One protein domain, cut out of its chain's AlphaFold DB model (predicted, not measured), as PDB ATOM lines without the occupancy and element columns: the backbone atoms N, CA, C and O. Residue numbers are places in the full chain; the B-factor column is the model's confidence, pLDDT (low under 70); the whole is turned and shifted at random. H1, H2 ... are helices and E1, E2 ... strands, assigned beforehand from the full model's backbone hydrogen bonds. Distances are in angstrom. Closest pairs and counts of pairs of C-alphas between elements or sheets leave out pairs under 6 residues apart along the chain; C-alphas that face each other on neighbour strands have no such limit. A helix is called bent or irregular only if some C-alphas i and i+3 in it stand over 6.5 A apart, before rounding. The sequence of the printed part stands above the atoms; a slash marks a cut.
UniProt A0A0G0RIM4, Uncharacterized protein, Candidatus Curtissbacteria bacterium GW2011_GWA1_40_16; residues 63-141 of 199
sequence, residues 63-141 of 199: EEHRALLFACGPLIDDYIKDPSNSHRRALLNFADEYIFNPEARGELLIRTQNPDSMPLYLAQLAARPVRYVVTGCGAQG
ATOM      1  N   GLU A  63     -17.551  -5.044  39.499       57.72
ATOM      2  CA  GLU A  63     -18.959  -4.732  39.732       57.72
ATOM      3  C   GLU A  63     -19.607  -4.117  38.486       57.72
ATOM      4  O   GLU A  63     -20.715  -4.498  38.112       57.72
ATOM      5  N   GLU A  64     -18.896  -3.220  37.803       58.44
ATOM      6  CA  GLU A  64     -19.360  -2.569  36.574       58.44
ATOM      7  C   GLU A  64     -19.416  -3.556  35.407       58.44
ATOM      8  O   GLU A  64     -20.370  -3.547  34.632       58.44
ATOM      9  N   HIS A  65     -18.449  -4.469  35.328       61.19
ATOM     10  CA  HIS A  65     -18.448  -5.559  34.361       61.19
ATOM     11  C   HIS A  65     -19.622  -6.527  34.588       61.19
ATOM     12  O   HIS A  65     -20.290  -6.934  33.642       61.19
ATOM     13  N   ARG A  66     -19.936  -6.871  35.845       59.16
ATOM     14  CA  ARG A  66     -21.122  -7.686  36.167       59.16
ATOM     15  C   ARG A  66     -22.425  -6.972  35.811       59.16
ATOM     16  O   ARG A  66     -23.331  -7.610  35.281       59.16
ATOM     17  N   ALA A  67     -22.514  -5.669  36.076       65.00
ATOM     18  CA  ALA A  67     -23.678  -4.863  35.716       65.00
ATOM     19  C   ALA A  67     -23.870  -4.787  34.191       65.00
ATOM     20  O   ALA A  67     -24.992  -4.930  33.709       65.00
ATOM     21  N   LEU A  68     -22.775  -4.655  33.437       70.25
ATOM     22  CA  LEU A  68     -22.779  -4.711  31.977       70.25
ATOM     23  C   LEU A  68     -23.277  -6.065  31.455       70.25
ATOM     24  O   LEU A  68     -24.146  -6.092  30.588       70.25
ATOM     25  N   LEU A  69     -22.770  -7.182  31.989       68.25
ATOM     26  CA  LEU A  69     -23.218  -8.522  31.587       68.25
ATOM     27  C   LEU A  69     -24.711  -8.724  31.852       68.25
ATOM     28  O   LEU A  69     -25.421  -9.244  30.996       68.25
ATOM     29  N   PHE A  70     -25.199  -8.267  33.007       72.94
ATOM     30  CA  PHE A  70     -26.625  -8.311  33.323       72.94
ATOM     31  C   PHE A  70     -27.451  -7.476  32.334       72.94
ATOM     32  O   PHE A  70     -28.474  -7.942  31.838       72.94
ATOM     33  N   ALA A  71     -26.986  -6.268  31.999       75.50
ATOM     34  CA  ALA A  71     -27.650  -5.393  31.036       75.50
ATOM     35  C   ALA A  71     -27.678  -5.987  29.618       75.50
ATOM     36  O   ALA A  71     -28.670  -5.844  28.909       75.50
ATOM     37  N   CYS A  72     -26.610  -6.679  29.219       75.19
ATOM     38  CA  CYS A  72     -26.507  -7.335  27.918       75.19
ATOM     39  C   CYS A  72     -27.264  -8.668  27.845       75.19
ATOM     40  O   CYS A  72     -27.480  -9.157  26.743       75.19
ATOM     41  N   GLY A  73     -27.671  -9.261  28.973       77.50
ATOM     42  CA  GLY A  73     -28.301 -10.587  29.029       77.50
ATOM     43  C   GLY A  73     -29.416 -10.799  27.994       77.50
ATOM     44  O   GLY A  73     -29.300 -11.719  27.187       77.50
ATOM     45  N   PRO A  74     -30.428  -9.913  27.912       79.06
ATOM     46  CA  PRO A  74     -31.493 -10.037  26.915       79.06
ATOM     47  C   PRO A  74     -30.991 -10.002  25.463       79.06
ATOM     48  O   PRO A  74     -31.491 -10.740  24.621       79.06
ATOM     49  N   LEU A  75     -29.986  -9.170  25.165       75.94
ATOM     50  CA  LEU A  75     -29.365  -9.071  23.836       75.94
ATOM     51  C   LEU A  75     -28.548 -10.320  23.486       75.94
ATOM     52  O   LEU A  75     -28.507 -10.730  22.329       75.94
ATOM     53  N   ILE A  76     -27.883 -10.908  24.481       73.25
ATOM     54  CA  ILE A  76     -27.136 -12.158  24.329       73.25
ATOM     55  C   ILE A  76     -28.111 -13.303  24.044       73.25
ATOM     56  O   ILE A  76     -27.887 -14.063  23.105       73.25
ATOM     57  N   ASP A  77     -29.211 -13.391  24.794       76.25
ATOM     58  CA  ASP A  77     -30.252 -14.398  24.578       76.25
ATOM     59  C   ASP A  77     -30.882 -14.282  23.183       76.25
ATOM     60  O   ASP A  77     -31.168 -15.293  22.541       76.25
ATOM     61  N   ASP A  78     -31.091 -13.055  22.706       73.94
ATOM     62  CA  ASP A  78     -31.608 -12.772  21.367       73.94
ATOM     63  C   ASP A  78     -30.604 -13.171  20.269       73.94
ATOM     64  O   ASP A  78     -30.950 -13.899  19.338       73.94
ATOM     65  N   TYR A  79     -29.322 -12.827  20.439       74.19
ATOM     66  CA  TYR A  79     -28.249 -13.258  19.536       74.19
ATOM     67  C   TYR A  79     -28.080 -14.784  19.491       74.19
ATOM     68  O   TYR A  79     -27.836 -15.339  18.424       74.19
ATOM     69  N   ILE A  80     -28.211 -15.484  20.623       73.31
ATOM     70  CA  ILE A  80     -28.120 -16.954  20.663       73.31
ATOM     71  C   ILE A  80     -29.261 -17.595  19.861       73.31
ATOM     72  O   ILE A  80     -29.054 -18.628  19.224       73.31
ATOM     73  N   LYS A  81     -30.455 -16.991  19.872       76.06
ATOM     74  CA  LYS A  81     -31.610 -17.472  19.101       76.06
ATOM     75  C   LYS A  81     -31.464 -17.193  17.605       76.06
ATOM     76  O   LYS A  81     -31.845 -18.047  16.809       76.06
ATOM     77  N   ASP A  82     -30.920 -16.033  17.236       77.50
ATOM     78  CA  ASP A  82     -30.688 -15.638  15.843       77.50
ATOM     79  C   ASP A  82     -29.312 -14.960  15.657       77.50
ATOM     80  O   ASP A  82     -29.195 -13.724  15.676       77.50
ATOM     81  N   PRO A  83     -28.236 -15.747  15.471       75.31
ATOM     82  CA  PRO A  83     -26.876 -15.229  15.399       75.31
ATOM     83  C   PRO A  83     -26.617 -14.546  14.050       75.31
ATOM     84  O   PRO A  83     -26.063 -15.126  13.114       75.31
ATOM     85  N   SER A  84     -26.996 -13.273  13.957       79.81
ATOM     86  CA  SER A  84     -26.787 -12.430  12.780       79.81
ATOM     87  C   SER A  84     -25.728 -11.353  13.033       79.81
ATOM     88  O   SER A  84     -25.490 -10.917  14.164       79.81
ATOM     89  N   ASN A  85     -25.101 -10.847  11.962       72.06
ATOM     90  CA  ASN A  85     -24.168  -9.718  12.082       72.06
ATOM     91  C   ASN A  85     -24.869  -8.456  12.624       72.06
ATOM     92  O   ASN A  85     -24.231  -7.636  13.276       72.06
ATOM     93  N   SER A  86     -26.179  -8.318  12.395       78.56
ATOM     94  CA  SER A  86     -26.990  -7.230  12.949       78.56
ATOM     95  C   SER A  86     -27.071  -7.327  14.475       78.56
ATOM     96  O   SER A  86     -26.707  -6.375  15.164       78.56
ATOM     97  N   HIS A  87     -27.433  -8.499  15.010       78.50
ATOM     98  CA  HIS A  87     -27.494  -8.744  16.455       78.50
ATOM     99  C   HIS A  87     -26.119  -8.594  17.116       78.50
ATOM    100  O   HIS A  87     -25.994  -7.947  18.155       78.50
ATOM    101  N   ARG A  88     -25.055  -9.083  16.462       74.75
ATOM    102  CA  ARG A  88     -23.674  -8.894  16.931       74.75
ATOM    103  C   ARG A  88     -23.297  -7.413  17.037       74.75
ATOM    104  O   ARG A  88     -22.754  -6.989  18.051       74.75
ATOM    105  N   ARG A  89     -23.578  -6.613  16.000       74.88
ATOM    106  CA  ARG A  89     -23.305  -5.163  15.999       74.88
ATOM    107  C   ARG A  89     -24.128  -4.440  17.063       74.88
ATOM    108  O   ARG A  89     -23.590  -3.577  17.750       74.88
ATOM    109  N   ALA A  90     -25.399  -4.809  17.222       82.62
ATOM    110  CA  ALA A  90     -26.270  -4.237  18.241       82.62
ATOM    111  C   ALA A  90     -25.733  -4.483  19.657       82.62
ATOM    112  O   ALA A  90     -25.641  -3.538  20.436       82.62
ATOM    113  N   LEU A  91     -25.305  -5.714  19.956       79.94
ATOM    114  CA  LEU A  91     -24.708  -6.084  21.241       79.94
ATOM    115  C   LEU A  91     -23.445  -5.264  21.550       79.94
ATOM    116  O   LEU A  91     -23.322  -4.712  22.640       79.94
ATOM    117  N   LEU A  92     -22.528  -5.141  20.585       74.25
ATOM    118  CA  LEU A  92     -21.283  -4.383  20.766       74.25
ATOM    119  C   LEU A  92     -21.545  -2.887  20.989       74.25
ATOM    120  O   LEU A  92     -20.979  -2.286  21.900       74.25
ATOM    121  N   ASN A  93     -22.442  -2.294  20.198       77.31
ATOM    122  CA  ASN A  93     -22.786  -0.880  20.333       77.31
ATOM    123  C   ASN A  93     -23.580  -0.592  21.614       77.31
ATOM    124  O   ASN A  93     -23.401   0.470  22.204       77.31
ATOM    125  N   PHE A  94     -24.414  -1.531  22.075       83.31
ATOM    126  CA  PHE A  94     -25.077  -1.434  23.375       83.31
ATOM    127  C   PHE A  94     -24.063  -1.441  24.519       83.31
ATOM    128  O   PHE A  94     -24.141  -0.604  25.417       83.31
ATOM    129  N   ALA A  95     -23.101  -2.367  24.477       75.88
ATOM    130  CA  ALA A  95     -22.072  -2.466  25.501       75.88
ATOM    131  C   ALA A  95     -21.244  -1.176  25.584       75.88
ATOM    132  O   ALA A  95     -21.059  -0.634  26.673       75.88
ATOM    133  N   ASP A  96     -20.829  -0.631  24.439       70.88
ATOM    134  CA  ASP A  96     -20.143   0.659  24.383       70.88
ATOM    135  C   ASP A  96     -21.028   1.800  24.929       70.88
ATOM    136  O   ASP A  96     -20.557   2.606  25.730       70.88
ATOM    137  N   GLU A  97     -22.316   1.862  24.571       74.69
ATOM    138  CA  GLU A  97     -23.230   2.903  25.066       74.69
ATOM    139  C   GLU A  97     -23.414   2.830  26.591       74.69
ATOM    140  O   GLU A  97     -23.395   3.862  27.261       74.69
ATOM    141  N   TYR A  98     -23.503   1.619  27.146       74.62
ATOM    142  CA  TYR A  98     -23.614   1.370  28.583       74.62
ATOM    143  C   TYR A  98     -22.344   1.757  29.357       74.62
ATOM    144  O   TYR A  98     -22.415   2.259  30.487       74.62
ATOM    145  N   ILE A  99     -21.170   1.513  28.769       68.81
ATOM    146  CA  ILE A  99     -19.875   1.829  29.379       68.81
ATOM    147  C   ILE A  99     -19.618   3.336  29.330       68.81
ATOM    148  O   ILE A  99     -19.275   3.921  30.357       68.81
ATOM    149  N   PHE A 100     -19.794   3.960  28.163       67.50
ATOM    150  CA  PHE A 100     -19.372   5.340  27.924       67.50
ATOM    151  C   PHE A 100     -20.414   6.401  28.295       67.50
ATOM    152  O   PHE A 100     -20.021   7.552  28.460       67.50
ATOM    153  N   ASN A 101     -21.692   6.041  28.486       70.94
ATOM    154  CA  ASN A 101     -22.752   6.984  28.877       70.94
ATOM    155  C   ASN A 101     -23.471   6.519  30.161       70.94
ATOM    156  O   ASN A 101     -24.581   5.976  30.098       70.94
ATOM    157  N   PRO A 102     -22.863   6.697  31.349       71.50
ATOM    158  CA  PRO A 102     -23.438   6.247  32.617       71.50
ATOM    159  C   PRO A 102     -24.843   6.800  32.892       71.50
ATOM    160  O   PRO A 102     -25.678   6.083  33.445       71.50
ATOM    161  N   GLU A 103     -25.130   8.035  32.471       79.12
ATOM    162  CA  GLU A 103     -26.447   8.665  32.604       79.12
ATOM    163  C   GLU A 103     -27.552   7.969  31.793       79.12
ATOM    164  O   GLU A 103     -28.722   8.035  32.169       79.12
ATOM    165  N   ALA A 104     -27.201   7.260  30.716       74.81
ATOM    166  CA  ALA A 104     -28.164   6.581  29.853       74.81
ATOM    167  C   ALA A 104     -28.542   5.175  30.354       74.81
ATOM    168  O   ALA A 104     -29.542   4.618  29.907       74.81
ATOM    169  N   ARG A 105     -27.793   4.592  31.305       80.06
ATOM    170  CA  ARG A 105     -27.933   3.178  31.722       80.06
ATOM    171  C   ARG A 105     -29.353   2.771  32.117       80.06
ATOM    172  O   ARG A 105     -29.778   1.669  31.784       80.06
ATOM    173  N   GLY A 106     -30.082   3.642  32.817       79.69
ATOM    174  CA  GLY A 106     -31.465   3.364  33.221       79.69
ATOM    175  C   GLY A 106     -32.405   3.218  32.022       79.69
ATOM    176  O   GLY A 106     -33.140   2.241  31.926       79.69
ATOM    177  N   GLU A 107     -32.322   4.152  31.075       82.44
ATOM    178  CA  GLU A 107     -33.114   4.143  29.841       82.44
ATOM    179  C   GLU A 107     -32.747   2.950  28.944       82.44
ATOM    180  O   GLU A 107     -33.629   2.292  28.390       82.44
ATOM    181  N   LEU A 108     -31.451   2.625  28.848       78.12
ATOM    182  CA  LEU A 108     -30.948   1.461  28.112       78.12
ATOM    183  C   LEU A 108     -31.580   0.158  28.618       78.12
ATOM    184  O   LEU A 108     -32.100  -0.619  27.821       78.12
ATOM    185  N   LEU A 109     -31.593  -0.043  29.940       80.12
ATOM    186  CA  LEU A 109     -32.182  -1.226  30.572       80.12
ATOM    187  C   LEU A 109     -33.691  -1.327  30.328       80.12
ATOM    188  O   LEU A 109     -34.187  -2.412  30.029       80.12
ATOM    189  N   ILE A 110     -34.419  -0.210  30.419       81.19
ATOM    190  CA  ILE A 110     -35.867  -0.176  30.161       81.19
ATOM    191  C   ILE A 110     -36.168  -0.617  28.723       81.19
ATOM    192  O   ILE A 110     -37.094  -1.393  28.491       81.19
ATOM    193  N   ARG A 111     -35.371  -0.157  27.751       79.12
ATOM    194  CA  ARG A 111     -35.554  -0.483  26.328       79.12
ATOM    195  C   ARG A 111     -35.222  -1.932  25.992       79.12
ATOM    196  O   ARG A 111     -35.883  -2.508  25.139       79.12
ATOM    197  N   THR A 112     -34.232  -2.528  26.651       74.69
ATOM    198  CA  THR A 112     -33.858  -3.935  26.421       74.69
ATOM    199  C   THR A 112     -34.715  -4.931  27.191       74.69
ATOM    200  O   THR A 112     -34.722  -6.109  26.860       74.69
ATOM    201  N   GLN A 113     -35.427  -4.488  28.229       77.75
ATOM    202  CA  GLN A 113     -36.363  -5.325  28.989       77.75
ATOM    203  C   GLN A 113     -37.793  -5.276  28.440       77.75
ATOM    204  O   GLN A 113     -38.616  -6.108  28.818       77.75
ATOM    205  N   ASN A 114     -38.101  -4.316  27.564       80.31
ATOM    206  CA  ASN A 114     -39.410  -4.184  26.942       80.31
ATOM    207  C   ASN A 114     -39.443  -4.918  25.580       80.31
ATOM    208  O   ASN A 114     -38.804  -4.457  24.631       80.31
ATOM    209  N   PRO A 115     -40.217  -6.013  25.447       73.88
ATOM    210  CA  PRO A 115     -40.277  -6.808  24.218       73.88
ATOM    211  C   PRO A 115     -40.767  -6.031  22.991       73.88
ATOM    212  O   PRO A 115     -40.393  -6.367  21.871       73.88
ATOM    213  N   ASP A 116     -41.584  -4.993  23.188       79.31
ATOM    214  CA  ASP A 116     -42.202  -4.245  22.091       79.31
ATOM    215  C   ASP A 116     -41.249  -3.200  21.496       79.31
ATOM    216  O   ASP A 116     -41.294  -2.912  20.299       79.31
ATOM    217  N   SER A 117     -40.370  -2.615  22.316       76.81
ATOM    218  CA  SER A 117     -39.424  -1.580  21.875       76.81
ATOM    219  C   SER A 117     -38.036  -2.126  21.540       76.81
ATOM    220  O   SER A 117     -37.300  -1.491  20.775       76.81
ATOM    221  N   MET A 118     -37.695  -3.313  22.049       79.56
ATOM    222  CA  MET A 118     -36.401  -3.951  21.837       79.56
ATOM    223  C   MET A 118     -36.062  -4.152  20.346       79.56
ATOM    224  O   MET A 118     -34.983  -3.711  19.955       79.56
ATOM    225  N   PRO A 119     -36.940  -4.675  19.460       82.62
ATOM    226  CA  PRO A 119     -36.580  -4.908  18.055       82.62
ATOM    227  C   PRO A 119     -36.187  -3.634  17.295       82.62
ATOM    228  O   PRO A 119     -35.203  -3.613  16.554       82.62
ATOM    229  N   LEU A 120     -36.928  -2.539  17.507       83.94
ATOM    230  CA  LEU A 120     -36.620  -1.246  16.892       83.94
ATOM    231  C   LEU A 120     -35.274  -0.712  17.401       83.94
ATOM    232  O   LEU A 120     -34.477  -0.168  16.636       83.94
ATOM    233  N   TYR A 121     -35.022  -0.876  18.696       83.12
ATOM    234  CA  TYR A 121     -33.804  -0.404  19.331       83.12
ATOM    235  C   TYR A 121     -32.569  -1.208  18.893       83.12
ATOM    236  O   TYR A 121     -31.534  -0.619  18.575       83.12
ATOM    237  N   LEU A 122     -32.700  -2.531  18.746       80.69
ATOM    238  CA  LEU A 122     -31.675  -3.398  18.158       80.69
ATOM    239  C   LEU A 122     -31.303  -2.951  16.746       80.69
ATOM    240  O   LEU A 122     -30.120  -2.824  16.434       80.69
ATOM    241  N   ALA A 123     -32.297  -2.656  15.905       85.25
ATOM    242  CA  ALA A 123     -32.058  -2.182  14.546       85.25
ATOM    243  C   ALA A 123     -31.297  -0.842  14.526       85.25
ATOM    244  O   ALA A 123     -30.373  -0.661  13.729       85.25
ATOM    245  N   GLN A 124     -31.632   0.082  15.435       86.31
ATOM    246  CA  GLN A 124     -30.926   1.361  15.574       86.31
ATOM    247  C   GLN A 124     -29.468   1.176  16.003       86.31
ATOM    248  O   GLN A 124     -28.582   1.835  15.462       86.31
ATOM    249  N   LEU A 125     -29.205   0.283  16.959       82.19
ATOM    250  CA  LEU A 125     -27.852  -0.022  17.420       82.19
ATOM    251  C   LEU A 125     -27.036  -0.756  16.356       82.19
ATOM    252  O   LEU A 125     -25.870  -0.430  16.149       82.19
ATOM    253  N   ALA A 126     -27.640  -1.705  15.643       79.94
ATOM    254  CA  ALA A 126     -26.981  -2.462  14.584       79.94
ATOM    255  C   ALA A 126     -26.498  -1.568  13.432       79.94
ATOM    256  O   ALA A 126     -25.432  -1.815  12.858       79.94
ATOM    257  N   ALA A 127     -27.252  -0.511  13.118       80.94
ATOM    258  CA  ALA A 127     -26.914   0.451  12.073       80.94
ATOM    259  C   ALA A 127     -25.698   1.333  12.415       80.94
ATOM    260  O   ALA A 127     -25.103   1.932  11.518       80.94
ATOM    261  N   ARG A 128     -25.301   1.420  13.692       74.44
ATOM    262  CA  ARG A 128     -24.144   2.222  14.110       74.44
ATOM    263  C   ARG A 128     -22.825   1.525  13.740       74.44
ATOM    264  O   ARG A 128     -22.765   0.289  13.699       74.44
ATOM    265  N   PRO A 129     -21.757   2.288  13.446       68.12
ATOM    266  CA  PRO A 129     -20.428   1.720  13.254       68.12
ATOM    267  C   PRO A 129     -19.922   1.126  14.571       68.12
ATOM    268  O   PRO A 129     -20.036   1.759  15.616       68.12
ATOM    269  N   VAL A 130     -19.351  -0.077  14.509       61.47
ATOM    270  CA  VAL A 130     -18.739  -0.720  15.677       61.47
ATOM    271  C   VAL A 130     -17.345  -0.143  15.886       61.47
ATOM    272  O   VAL A 130     -16.532  -0.114  14.956       61.47
ATOM    273  N   ARG A 131     -17.065   0.313  17.108       53.97
ATOM    274  CA  ARG A 131     -15.747   0.819  17.491       53.97
ATOM    275  C   ARG A 131     -14.694  -0.276  17.339       53.97
ATOM    276  O   ARG A 131     -14.893  -1.412  17.753       53.97
ATOM    277  N   TYR A 132     -13.549   0.096  16.780       47.31
ATOM    278  CA  TYR A 132     -12.389  -0.780  16.708       47.31
ATOM    279  C   TYR A 132     -11.717  -0.877  18.084       47.31
ATOM    280  O   TYR A 132     -11.303   0.136  18.651       47.31
ATOM    281  N   VAL A 133     -11.610  -2.090  18.620       45.38
ATOM    282  CA  VAL A 133     -10.990  -2.387  19.913       45.38
ATOM    283  C   VAL A 133      -9.866  -3.378  19.684       45.38
ATOM    284  O   VAL A 133     -10.106  -4.523  19.320       45.38
ATOM    285  N   VAL A 134      -8.621  -2.966  19.903       37.91
ATOM    286  CA  VAL A 134      -7.523  -3.932  19.998       37.91
ATOM    287  C   VAL A 134      -7.738  -4.690  21.306       37.91
ATOM    288  O   VAL A 134      -8.000  -4.066  22.325       37.91
ATOM    289  N   THR A 135      -7.659  -6.013  21.307       37.19
ATOM    290  CA  THR A 135      -7.688  -6.851  22.514       37.19
ATOM    291  C   THR A 135      -6.401  -7.673  22.565       37.19
ATOM    292  O   THR A 135      -5.678  -7.748  21.571       37.19
ATOM    293  N   GLY A 136      -6.092  -8.307  23.702       31.11
ATOM    294  CA  GLY A 136      -4.915  -9.184  23.838       31.11
ATOM    295  C   GLY A 136      -4.859 -10.347  22.830       31.11
ATOM    296  O   GLY A 136      -3.819 -10.980  22.701       31.11
ATOM    297  N   CYS A 137      -5.947 -10.591  22.087       31.77
ATOM    298  CA  CYS A 137      -6.053 -11.581  21.013       31.77
ATOM    299  C   CYS A 137      -6.254 -10.957  19.610       31.77
ATOM    300  O   CYS A 137      -6.695 -11.652  18.698       31.77
ATOM    301  N   GLY A 138      -5.959  -9.665  19.415       33.94
ATOM    302  CA  GLY A 138      -6.137  -8.956  18.140       33.94
ATOM    303  C   GLY A 138      -7.322  -7.988  18.138       33.94
ATOM    304  O   GLY A 138      -7.952  -7.752  19.169       33.94
ATOM    305  N   ALA A 139      -7.602  -7.365  16.993       33.72
ATOM    306  CA  ALA A 139      -8.572  -6.282  16.928       33.72
ATOM    307  C   ALA A 139      -9.999  -6.715  16.574       33.72
ATOM    308  O   ALA A 139     -10.227  -7.445  15.615       33.72
ATOM    309  N   GLN A 140     -10.963  -6.215  17.341       39.34
ATOM    310  CA  GLN A 140     -12.396  -6.390  17.163       39.34
ATOM    311  C   GLN A 140     -12.978  -5.122  16.514       39.34
ATOM    312  O   GLN A 140     -12.856  -4.037  17.068       39.34
ATOM    313  N   GLY A 141     -13.584  -5.233  15.328       42.78
ATOM    314  CA  GLY A 141     -14.170  -4.106  14.586       42.78
ATOM    315  C   GLY A 141     -15.071  -4.557  13.430       42.78
ATOM    316  O   GLY A 141     -15.384  -5.746  13.305       42.78
TER     317      GLY A 141
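Overview. This is residues 63 to 141 of the 199 residues of an uncharacterized protein of Candidatus Curtissbacteria bacterium GW2011_GWA1_40_16 (UniProt A0A0G0RIM4). Helices H2, H3 and H4 make a triangle, with the bent helix H1 packed over one face of it, mainly along H2; a small hairpin of strands, E1 and E2, reaches away from this body, and residues 134 to 139 stick out. The printed part has 79 residues, in the order H1, H2, H3, H4, E1, E2, and is mostly helix; E1 and E2 form an antiparallel sheet. It is compact, with a radius of gyration of the C-alphas of 12.2 A, and spans 36 by 29 by 20 A.

Along the chain. H1, residues 63 to 81, begins with C-alpha 63 at (-18.959, -4.732, 39.732). By its hydrogen bonds it was assigned as one helix, but it is bent: C-alphas 71 and 74 are 7.3 A apart, between arms H1a, residues 63 to 71, and H1b, residues 74 to 81. H2, residues 85 to 100, is 22.4 A long. H3, residues 102 to 113, is 17.7 A long and irregular, with C-alphas 103 and 106 7.3 A apart. H4 is residues 118 to 126, E1 133 to 135, and E2 138 to 140, ending with C-alpha 140 at (-12.396, -6.390, 17.163).

Arrangement. H1b and H2 form a helical hairpin at a shallow tilt of 17 degrees; the closest C-alphas, of Tyr 79 and His 87, are 5.5 A apart. H4 touches H2 about perpendicular, at 86 degrees, closest at the C-alphas of Ala 90 and Ala 126, 4.1 A. H3 touches H2 only at the corner, closest at the C-alphas of Tyr 98 and Arg 105, 5.6 A. Every O i to N i+4 pair is within hydrogen-bond range in H1a, H1b, H2 and H4; in H3, 6 of 8 are. In the hairpin of E1 and E2, N 133 and O 140 are 2.8 A apart, within hydrogen-bond range.

Size, cuts and confidence. The C-alphas farthest apart, of Asp 116 and Gly 136, are 37.7 A apart. The printed part has no cut and no long link. Confidence is under 70 at residues 63 to 67, 69, 99 to 100 and 129 to 141.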